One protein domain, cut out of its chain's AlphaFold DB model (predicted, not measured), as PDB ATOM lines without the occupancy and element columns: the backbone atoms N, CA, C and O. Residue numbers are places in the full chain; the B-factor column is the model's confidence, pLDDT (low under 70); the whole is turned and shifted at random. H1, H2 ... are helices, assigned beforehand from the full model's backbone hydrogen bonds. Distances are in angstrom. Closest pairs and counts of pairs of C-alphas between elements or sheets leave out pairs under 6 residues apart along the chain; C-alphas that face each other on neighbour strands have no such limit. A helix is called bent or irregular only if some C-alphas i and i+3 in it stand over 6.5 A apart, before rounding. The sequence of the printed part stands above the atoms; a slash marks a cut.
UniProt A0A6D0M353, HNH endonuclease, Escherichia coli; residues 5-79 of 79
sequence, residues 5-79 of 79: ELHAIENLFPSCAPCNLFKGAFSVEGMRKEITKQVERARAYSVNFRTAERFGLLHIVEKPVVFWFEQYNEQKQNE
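Overview. This is residues 5 to 79 of the 79 residues of the protein "HNH endonuclease" of Escherichia coli (UniProt A0A6D0M353). The model is a loose, drawn-out loop of chain: H2 and H3 follow each other end to end along the long axis, H4 turns across at the far end, and a long stretch with no named element, residues 55 to 67, runs back alongside H3 and H2 to H5. H1 sits beside H2, crosswise to it, and at the end away from H4 two parts stick out separately, residues 5 to 12 and residues 70 to 79, of which 70 to 77 belong to H5. The printed part has 75 residues with five named helices, in the order H1, H2, H3, H4, H5, and no named strand; the class is all helix, with 42 of the 75 residues in the helices. The whole is loose, with a radius of gyration of the C-alphas of 16.3 A, and elongated, spanning 47 by 30 by 18 A.

Arrangement. From the first printed residue, residues 5 to 16 hold no named element, and residues 5 to 12 stand free, with no C-alpha 8 or more apart along the chain within 10 A. H1, residues 17 to 23, is close to H2, residues 28 to 36, but not clearly touching it; their closest C-alphas, those of Lys 23 and Met 31, are 6.0 A apart. The lines of H1 and H2 stand about perpendicular, at 74 degrees, and their centres are 12.1 A apart. H2 and H3, residues 38 to 45, meet only through their link. H3 and H4, residues 47 to 54, touch only at the corner by their link, and only just, with 3 pairs of C-alphas within 8 A. The closest C-alphas of H3 and H4 are those of Arg 43 and Phe 49, 5.8 A apart. Their lines stand at 70.2 degrees, only just about perpendicular. H5, residues 68 to 77, touches no helix and is apart from H4, which comes before it in the chain. Other pairs are apart too, among them H1 and H3, H1 and H5, and H2 and H5. In H1, H2, H3, H4 and H5 every O i to N i+4 pair of the backbone is within hydrogen-bond range.

Along the chain. H1 begins at C-alpha 17, at (205.952, 135.186, 245.275), and measures 10.0 A from its first to its last C-alpha. H2 measures 12.6 A in the same way, and its C-alpha 28 is at (201.379, 150.283, 249.087). H3 measures 10.4 A and H4 10.5 A, and C-alpha 54, the last of H4, is at (187.002, 140.479, 220.315). H5 is the longest helix, with 10 residues and 14.7 A, and it ends at C-alpha 77, at (188.030, 145.265, 264.109). No helix is bent or irregular.

Size, cuts and confidence. The two C-alphas farthest apart are those of Glu 5 and Phe 55, 50.5 A. The first and last printed C-alphas, those of Glu 5 and Glu 79, are 28.8 A apart, and Glu 79 is the chain's last residue. Without the stretches that stand free, the body has 57 residues and spans 39 by 20 by 18 A. The printed part has no cut. The links H1 to H2, H2 to H3 and H3 to H4 are tight, and the link from H4 to H5, with 13 residues between them, is long. The mean pLDDT of the printed part is 90.9, and one residue, Glu 79, is under 70.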
ATOM      1  N   GLU A   5     213.813 149.717 260.924       83.44
ATOM      2  CA  GLU A   5     212.386 149.959 261.137       83.44
ATOM      3  C   GLU A   5     211.502 149.317 260.059       83.44
ATOM      4  O   GLU A   5     210.369 148.931 260.331       83.44
ATOM      5  N   LEU A   6     212.026 149.143 258.841       80.44
ATOM      6  CA  LEU A   6     211.309 148.497 257.741       80.44
ATOM      7  C   LEU A   6     211.402 146.965 257.794       80.44
ATOM      8  O   LEU A   6     210.631 146.291 257.111       80.44
ATOM      9  N   HIS A   7     212.313 146.417 258.600       82.12
ATOM     10  CA  HIS A   7     212.536 144.980 258.784       82.12
ATOM     11  C   HIS A   7     211.907 144.435 260.080       82.12
ATOM     12  O   HIS A   7     212.263 143.345 260.529       82.12
ATOM     13  N   ALA A   8     210.982 145.181 260.681       85.62
ATOM     14  CA  ALA A   8     210.232 144.765 261.859       85.62
ATOM     15  C   ALA A   8     209.105 143.780 261.479       85.62
ATOM     16  O   ALA A   8     208.519 143.903 260.400       85.62
ATOM     17  N   ILE A   9     208.790 142.810 262.347       85.44
ATOM     18  CA  ILE A   9     207.759 141.782 262.082       85.44
ATOM     19  C   ILE A   9     206.397 142.434 261.820       85.44
ATOM     20  O   ILE A   9     205.643 141.986 260.962       85.44
ATOM     21  N   GLU A  10     206.121 143.539 262.502       82.00
ATOM     22  CA  GLU A  10     204.909 144.343 262.376       82.00
ATOM     23  C   GLU A  10     204.742 144.944 260.967       82.00
ATOM     24  O   GLU A  10     203.622 145.242 260.557       82.00
ATOM     25  N   ASN A  11     205.836 145.096 260.210       80.94
ATOM     26  CA  ASN A  11     205.845 145.585 258.829       80.94
ATOM     27  C   ASN A  11     205.917 144.450 257.782       80.94
ATOM     28  O   ASN A  11     205.953 144.703 256.573       80.94
ATOM     29  N   LEU A  12     205.952 143.186 258.216       82.06
ATOM     30  CA  LEU A  12     206.011 142.021 257.336       82.06
ATOM     31  C   LEU A  12     204.620 141.404 257.175       82.06
ATOM     32  O   LEU A  12     204.151 140.643 258.015       82.06
ATOM     33  N   PHE A  13     203.985 141.678 256.035       83.06
ATOM     34  CA  PHE A  13     202.774 140.975 255.615       83.06
ATOM     35  C   PHE A  13     203.095 139.854 254.622       83.06
ATOM     36  O   PHE A  13     203.977 140.020 253.768       83.06
ATOM     37  N   PRO A  14     202.369 138.722 254.681       83.94
ATOM     38  CA  PRO A  14     202.522 137.673 253.690       83.94
ATOM     39  C   PRO A  14     202.160 138.220 252.308       83.94
ATOM     40  O   PRO A  14     201.164 138.920 252.122       83.94
ATOM     41  N   SER A  15     202.978 137.887 251.317       86.38
ATOM     42  CA  SER A  15     202.709 138.202 249.920       86.38
ATOM     43  C   SER A  15     202.995 136.983 249.058       86.38
ATOM     44  O   SER A  15     203.853 136.157 249.374       86.38
ATOM     45  N   CYS A  16     202.254 136.850 247.960       89.25
ATOM     46  CA  CYS A  16     202.533 135.808 246.987       89.25
ATOM     47  C   CYS A  16     203.902 136.062 246.323       89.25
ATOM     48  O   CYS A  16     204.281 137.217 246.139       89.25
ATOM     49  N   ALA A  17     204.639 135.020 245.917       90.38
ATOM     50  CA  ALA A  17     205.952 135.186 245.275       90.38
ATOM     51  C   ALA A  17     205.953 136.194 244.097       90.38
ATOM     52  O   ALA A  17     206.781 137.109 244.113       90.38
ATOM     53  N   PRO A  18     205.016 136.132 243.122       91.69
ATOM     54  CA  PRO A  18     204.972 137.137 242.060       91.69
ATOM     55  C   PRO A  18     204.564 138.527 242.570       91.69
ATOM     56  O   PRO A  18     205.052 139.523 242.048       91.69
ATOM     57  N   CYS A  19     203.739 138.616 243.617       90.06
ATOM     58  CA  CYS A  19     203.365 139.879 244.254       90.06
ATOM     59  C   CYS A  19     204.590 140.558 244.883       90.06
ATOM     60  O   CYS A  19     204.771 141.761 244.727       90.06
ATOM     61  N   ASN A  20     205.436 139.785 245.572       89.00
ATOM     62  CA  ASN A  20     206.646 140.286 246.217       89.00
ATOM     63  C   ASN A  20     207.680 140.762 245.189       89.00
ATOM     64  O   ASN A  20     208.263 141.832 245.342       89.00
ATOM     65  N   LEU A  21     207.861 139.992 244.109       91.19
ATOM     66  CA  LEU A  21     208.723 140.383 242.990       91.19
ATOM     67  C   LEU A  21     208.205 141.648 242.296       91.19
ATOM     68  O   LEU A  21     208.984 142.544 241.988       91.19
ATOM     69  N   PHE A  22     206.891 141.740 242.083       92.31
ATOM     70  CA  PHE A  22     206.265 142.895 241.446       92.31
ATOM     71  C   PHE A  22     206.318 144.156 242.314       92.31
ATOM     72  O   PHE A  22     206.508 145.251 241.787       92.31
ATOM     73  N   LYS A  23     206.164 144.018 243.640       89.38
ATOM     74  CA  LYS A  23     206.185 145.139 244.592       89.38
ATOM     75  C   LYS A  23     207.453 145.979 244.447       89.38
ATOM     76  O   LYS A  23     207.363 147.203 244.478       89.38
ATOM     77  N   GLY A  24     208.620 145.349 244.301       87.56
ATOM     78  CA  GLY A  24     209.897 146.056 244.199       87.56
ATOM     79  C   GLY A  24     210.052 147.124 245.292       87.56
ATOM     80  O   GLY A  24     209.918 146.830 246.478       87.56
ATOM     81  N   ALA A  25     210.291 148.372 244.879       87.56
ATOM     82  CA  ALA A  25     210.412 149.533 245.766       87.56
ATOM     83  C   ALA A  25     209.119 150.368 245.889       87.56
ATOM     84  O   ALA A  25     209.158 151.494 246.386       87.56
ATOM     85  N   PHE A  26     207.976 149.871 245.406       92.25
ATOM     86  CA  PHE A  26     206.724 150.619 245.477       92.25
ATOM     87  C   PHE A  26     206.214 150.739 246.918       92.25
ATOM     88  O   PHE A  26     206.266 149.792 247.707       92.25
ATOM     89  N   SER A  27     205.636 151.902 247.230       91.62
ATOM     90  CA  SER A  27     204.730 152.035 248.372       91.62
ATOM     91  C   SER A  27     203.465 151.206 248.137       91.62
ATOM     92  O   SER A  27     203.173 150.812 247.007       91.62
ATOM     93  N   VAL A  28     202.675 150.977 249.190       91.25
ATOM     94  CA  VAL A  28     201.379 150.283 249.087       91.25
ATOM     95  C   VAL A  28     200.494 150.922 248.010       91.25
ATOM     96  O   VAL A  28     200.001 150.233 247.118       91.25
ATOM     97  N   GLU A  29     200.359 152.249 248.034       95.06
ATOM     98  CA  GLU A  29     199.524 152.962 247.064       95.06
ATOM     99  C   GLU A  29     200.147 153.005 245.662       95.06
ATOM    100  O   GLU A  29     199.452 152.882 244.653       95.06
ATOM    101  N   GLY A  30     201.479 153.088 245.580       95.75
ATOM    102  CA  GLY A  30     202.195 152.953 244.313       95.75
ATOM    103  C   GLY A  30     201.924 151.597 243.662       95.75
ATOM    104  O   GLY A  30     201.544 151.531 242.495       95.75
ATOM    105  N   MET A  31     202.030 150.517 244.438       94.38
ATOM    106  CA  MET A  31     201.735 149.164 243.981       94.38
ATOM    107  C   MET A  31     200.272 149.033 243.544       94.38
ATOM    108  O   MET A  31     200.011 148.449 242.493       94.38
ATOM    109  N   ARG A  32     199.323 149.619 244.289       95.50
ATOM    110  CA  ARG A  32     197.894 149.614 243.934       95.50
ATOM    111  C   ARG A  32     197.665 150.214 242.550       95.50
ATOM    112  O   ARG A  32     197.074 149.568 241.685       95.50
ATOM    113  N   LYS A  33     198.217 151.407 242.309       95.62
ATOM    114  CA  LYS A  33     198.146 152.093 241.013       95.62
ATOM    115  C   LYS A  33     198.750 151.261 239.882       95.62
ATOM    116  O   LYS A  33     198.218 151.249 238.773       95.62
ATOM    117  N   GLU A  34     199.855 150.568 240.141       95.56
ATOM    118  CA  GLU A  34     200.512 149.729 239.139       95.56
ATOM    119  C   GLU A  34     199.743 148.438 238.821       95.56
ATOM    120  O   GLU A  34     199.790 147.978 237.676       95.56
ATOM    121  N   ILE A  35     198.995 147.884 239.780       94.69
ATOM    122  CA  ILE A  35     198.092 146.743 239.558       94.69
ATOM    123  C   ILE A  35     196.875 147.164 238.723       94.69
ATOM    124  O   ILE A  35     196.505 146.458 237.786       94.69
ATOM    125  N   THR A  36     196.290 148.337 238.981       94.44
ATOM    126  CA  THR A  36     195.125 148.828 238.218       94.44
ATOM    127  C   THR A  36     195.416 148.949 236.716       94.44
ATOM    128  O   THR A  36     194.546 148.708 235.885       94.44
ATOM    129  N   LYS A  37     196.667 149.230 236.338       95.00
ATOM    130  CA  LYS A  37     197.096 149.348 234.933       95.00
ATOM    131  C   LYS A  37     197.271 148.008 234.209       95.00
ATOM    132  O   LYS A  37     197.526 148.004 233.005       95.00
ATOM    133  N   GLN A  38     197.213 146.869 234.902       94.50
ATOM    134  CA  GLN A  38     197.579 145.576 234.304       94.50
ATOM    135  C   GLN A  38     196.626 145.155 233.182       94.50
ATOM    136  O   GLN A  38     197.086 144.628 232.173       94.50
ATOM    137  N   VAL A  39     195.328 145.445 233.311       94.81
ATOM    138  CA  VAL A  39     194.340 145.165 232.255       94.81
ATOM    139  C   VAL A  39     194.652 145.967 230.992       94.81
ATOM    140  O   VAL A  39     194.740 145.402 229.903       94.81
ATOM    141  N   GLU A  40     194.888 147.275 231.129       95.25
ATOM    142  CA  GLU A  40     195.227 148.144 229.998       95.25
ATOM    143  C   GLU A  40     196.534 147.713 229.324       95.25
ATOM    144  O   GLU A  40     196.604 147.622 228.097       95.25
ATOM    145  N   ARG A  41     197.556 147.368 230.118       96.56
ATOM    146  CA  ARG A  41     198.833 146.839 229.618       96.56
ATOM    147  C   ARG A  41     198.643 145.518 228.875       96.56
ATOM    148  O   ARG A  41     199.185 145.356 227.784       96.56
ATOM    149  N   ALA A  42     197.856 144.594 229.424       96.19
ATOM    150  CA  ALA A  42     197.552 143.325 228.770       96.19
ATOM    151  C   ALA A  42     196.867 143.558 227.417       96.19
ATOM    152  O   ALA A  42     197.300 142.996 226.410       96.19
ATOM    153  N   ARG A  43     195.876 144.456 227.357       96.38
ATOM    154  CA  ARG A  43     195.204 144.833 226.105       96.38
ATOM    155  C   ARG A  43     196.167 145.474 225.097       96.38
ATOM    156  O   ARG A  43     196.116 145.142 223.910       96.38
ATOM    157  N   ALA A  44     197.063 146.353 225.546       97.44
ATOM    158  CA  ALA A  44     198.028 147.034 224.683       97.44
ATOM    159  C   ALA A  44     199.052 146.067 224.064       97.44
ATOM    160  O   ALA A  44     199.291 146.101 222.856       97.44
ATOM    161  N   TYR A  45     199.618 145.158 224.861       97.19
ATOM    162  CA  TYR A  45     200.772 144.358 224.437       97.19
ATOM    163  C   TYR A  45     200.440 142.926 223.997       97.19
ATOM    164  O   TYR A  45     201.210 142.340 223.241       97.19
ATOM    165  N   SER A  46     199.296 142.356 224.392       97.88
ATOM    166  CA  SER A  46     198.947 140.969 224.062       97.88
ATOM    167  C   SER A  46     197.939 140.876 222.917       97.88
ATOM    168  O   SER A  46     196.769 141.239 223.050       97.88
ATOM    169  N   VAL A  47     198.379 140.313 221.785       97.81
ATOM    170  CA  VAL A  47     197.481 139.946 220.674       97.81
ATOM    171  C   VAL A  47     196.440 138.931 221.148       97.81
ATOM    172  O   VAL A  47     195.266 139.078 220.830       97.81
ATOM    173  N   ASN A  48     196.844 137.956 221.968       98.31
ATOM    174  CA  ASN A  48     195.944 136.932 222.503       98.31
ATOM    175  C   ASN A  48     194.829 137.549 223.354       98.31
ATOM    176  O   ASN A  48     193.676 137.150 223.217       98.31
ATOM    177  N   PHE A  49     195.155 138.556 224.174       98.12
ATOM    178  CA  PHE A  49     194.161 139.273 224.975       98.12
ATOM    179  C   PHE A  49     193.136 139.976 224.082       98.12
ATOM    180  O   PHE A  49     191.937 139.787 224.263       98.12
ATOM    181  N   ARG A  50     193.590 140.732 223.073       97.62
ATOM    182  CA  ARG A  50     192.689 141.429 222.137       97.62
ATOM    183  C   ARG A  50     191.835 140.471 221.312       97.62
ATOM    184  O   ARG A  50     190.681 140.775 221.025       97.62
ATOM    185  N   THR A  51     192.386 139.326 220.918       98.25
ATOM    186  CA  THR A  51     191.630 138.283 220.217       98.25
ATOM    187  C   THR A  51     190.551 137.712 221.131       98.25
ATOM    188  O   THR A  51     189.385 137.712 220.753       98.25
ATOM    189  N   ALA A  52     190.899 137.297 222.350       98.12
ATOM    190  CA  ALA A  52     189.929 136.782 223.313       98.12
ATOM    191  C   ALA A  52     188.827 137.808 223.629       98.12
ATOM    192  O   ALA A  52     187.653 137.453 223.635       98.12
ATOM    193  N   GLU A  53     189.185 139.081 223.800       96.69
ATOM    194  CA  GLU A  53     188.236 140.183 223.982       96.69
ATOM    195  C   GLU A  53     187.288 140.342 222.782       96.69
ATOM    196  O   GLU A  53     186.075 140.389 222.965       96.69
ATOM    197  N   ARG A  54     187.809 140.346 221.544       97.06
ATOM    198  CA  ARG A  54     187.002 140.479 220.315       97.06
ATOM    199  C   ARG A  54     185.967 139.366 220.158       97.06
ATOM    200  O   ARG A  54     184.879 139.617 219.651       97.06
ATOM    201  N   PHE A  55     186.321 138.147 220.552       98.12
ATOM    202  CA  PHE A  55     185.442 136.981 220.474       98.12
ATOM    203  C   PHE A  55     184.605 136.771 221.748       98.12
ATOM    204  O   PHE A  55     183.902 135.770 221.846       98.12
ATOM    205  N   GLY A  56     184.667 137.687 222.723       97.12
ATOM    206  CA  GLY A  56     183.884 137.598 223.959       97.12
ATOM    207  C   GLY A  56     184.310 136.465 224.903       97.12
ATOM    208  O   GLY A  56     183.520 136.035 225.736       97.12
ATOM    209  N   LEU A  57     185.548 135.975 224.787       97.75
ATOM    210  CA  LEU A  57     186.092 134.855 225.572       97.75
ATOM    211  C   LEU A  57     186.606 135.263 226.962       97.75
ATOM    212  O   LEU A  57     187.047 134.411 227.730       97.75
ATOM    213  N   LEU A  58     186.595 136.556 227.284       95.88
ATOM    214  CA  LEU A  58     186.988 137.085 228.589       95.88
ATOM    215  C   LEU A  58     186.042 138.193 229.038       95.88
ATOM    216  O   LEU A  58     185.324 138.776 228.224       95.88
ATOM    217  N   HIS A  59     186.046 138.489 230.336       94.06
ATOM    218  CA  HIS A  59     185.311 139.605 230.928       94.06
ATOM    219  C   HIS A  59     186.280 140.479 231.713       94.06
ATOM    220  O   HIS A  59     187.096 139.980 232.492       94.06
ATOM    221  N   ILE A  60     186.195 141.788 231.496       93.94
ATOM    222  CA  ILE A  60     187.011 142.762 232.214       93.94
ATOM    223  C   ILE A  60     186.251 143.196 233.455       93.94
ATOM    224  O   ILE A  60     185.077 143.545 233.383       93.94
ATOM    225  N   VAL A  61     186.934 143.153 234.595       93.38
ATOM    226  CA  VAL A  61     186.369 143.538 235.885       93.38
ATOM    227  C   VAL A  61     187.006 144.845 236.320       93.38
ATOM    228  O   VAL A  61     188.193 144.888 236.640       93.38
ATOM    229  N   GLU A  62     186.199 145.897 236.368       90.31
ATOM    230  CA  GLU A  62     186.583 147.183 236.939       90.31
ATOM    231  C   GLU A  62     186.161 147.215 238.404       90.31
ATOM    232  O   GLU A  62     184.989 147.364 238.740       90.31
ATOM    233  N   LYS A  63     187.130 147.016 239.293       94.00
ATOM    234  CA  LYS A  63     186.921 147.115 240.734       94.00
ATOM    235  C   LYS A  63     188.158 147.701 241.405       94.00
ATOM    236  O   LYS A  63     189.263 147.514 240.886       94.00
ATOM    237  N   PRO A  64     188.004 148.377 242.556       93.81
ATOM    238  CA  PRO A  64     189.153 148.804 243.333       93.81
ATOM    239  C   PRO A  64     190.016 147.593 243.699       93.81
ATOM    240  O   PRO A  64     189.516 146.534 244.087       93.81
ATOM    241  N   VAL A  65     191.330 147.754 243.562       94.12
ATOM    242  CA  VAL A  65     192.294 146.795 244.100       94.12
ATOM    243  C   VAL A  65     192.232 146.919 245.614       94.12
ATOM    244  O   VAL A  65     192.398 148.022 246.128       94.12
ATOM    245  N   VAL A  66     192.007 145.807 246.306       93.25
ATOM    246  CA  VAL A  66     192.024 145.707 247.769       93.25
ATOM    247  C   VAL A  66     193.071 144.665 248.135       93.25
ATOM    248  O   VAL A  66     193.090 143.577 247.552       93.25
ATOM    249  N   PHE A  67     193.978 145.005 249.047       91.69
ATOM    250  CA  PHE A  67     195.014 144.086 249.498       91.69
ATOM    251  C   PHE A  67     194.506 143.205 250.636       91.69
ATOM    252  O   PHE A  67     193.679 143.611 251.446       91.69
ATOM    253  N   TRP A  68     195.066 142.001 250.736       89.50
ATOM    254  CA  TRP A  68     194.678 141.026 251.755       89.50
ATOM    255  C   TRP A  68     194.751 141.583 253.188       89.50
ATOM    256  O   TRP A  68     193.839 141.362 253.977       89.50
ATOM    257  N   PHE A  69     195.803 142.344 253.518       89.19
ATOM    258  CA  PHE A  69     195.981 142.886 254.870       89.19
ATOM    259  C   PHE A  69     194.928 143.946 255.234       89.19
ATOM    260  O   PHE A  69     194.651 144.138 256.413       89.19
ATOM    261  N   GLU A  70     194.326 144.617 254.246       91.44
ATOM    262  CA  GLU A  70     193.237 145.577 254.473       91.44
ATOM    263  C   GLU A  70     191.992 144.824 254.940       91.44
ATOM    264  O   GLU A  70     191.430 145.145 255.983       91.44
ATOM    265  N   GLN A  71     191.652 143.736 254.242       90.19
ATOM    266  CA  GLN A  71     190.531 142.871 254.611       90.19
ATOM    267  C   GLN A  71     190.751 142.187 255.966       90.19
ATOM    268  O   GLN A  71     189.827 142.090 256.769       90.19
ATOM    269  N   TYR A  72     191.973 141.723 256.237       87.88
ATOM    270  CA  TYR A  72     192.319 141.099 257.515       87.88
ATOM    271  C   TYR A  72     192.158 142.069 258.698       87.88
ATOM    272  O   TYR A  72     191.616 141.698 259.739       87.88
ATOM    273  N   ASN A  73     192.591 143.322 258.536       86.38
ATOM    274  CA  ASN A  73     192.461 144.337 259.580       86.38
ATOM    275  C   ASN A  73     190.999 144.734 259.822       86.38
ATOM    276  O   ASN A  73     190.612 144.907 260.973       86.38
ATOM    277  N   GLU A  74     190.187 144.838 258.766       87.88
ATOM    278  CA  GLU A  74     188.742 145.073 258.893       87.88
ATOM    279  C   GLU A  74     188.051 143.939 259.663       87.88
ATOM    280  O   GLU A  74     187.238 144.201 260.544       87.88
ATOM    281  N   GLN A  75     188.393 142.677 259.384       84.00
ATOM    282  CA  GLN A  75     187.833 141.523 260.098       84.00
ATOM    283  C   GLN A  75     188.168 141.558 261.591       84.00
ATOM    284  O   GLN A  75     187.267 141.430 262.412       84.00
ATOM    285  N   LYS A  76     189.428 141.837 261.943       79.88
ATOM    286  CA  LYS A  76     189.860 141.969 263.342       79.88
ATOM    287  C   LYS A  76     189.176 143.092 264.120       79.88
ATOM    288  O   LYS A  76     189.131 143.024 265.339       79.88
ATOM    289  N   GLN A  77     188.735 144.157 263.453       74.31
ATOM    290  CA  GLN A  77     188.030 145.265 264.109       74.31
ATOM    291  C   GLN A  77     186.560 144.941 264.405       74.31
ATOM    292  O   GLN A  77     185.946 145.622 265.221       74.31
ATOM    293  N   ASN A  78     186.007 143.930 263.731       71.50
ATOM    294  CA  ASN A  78     184.618 143.500 263.870       71.50
ATOM    295  C   ASN A  78     184.445 142.299 264.824       71.50
ATOM    296  O   ASN A  78     183.315 141.852 265.020       71.50
ATOM    297  N   GLU A  79     185.544 141.777 265.379       61.19
ATOM    298  CA  GLU A  79     185.603 140.740 266.426       61.19
ATOM    299  C   GLU A  79     185.740 141.370 267.818       61.19
ATOM    300  O   GLU A  79     185.078 140.861 268.753       61.19
TER     301      GLU A  79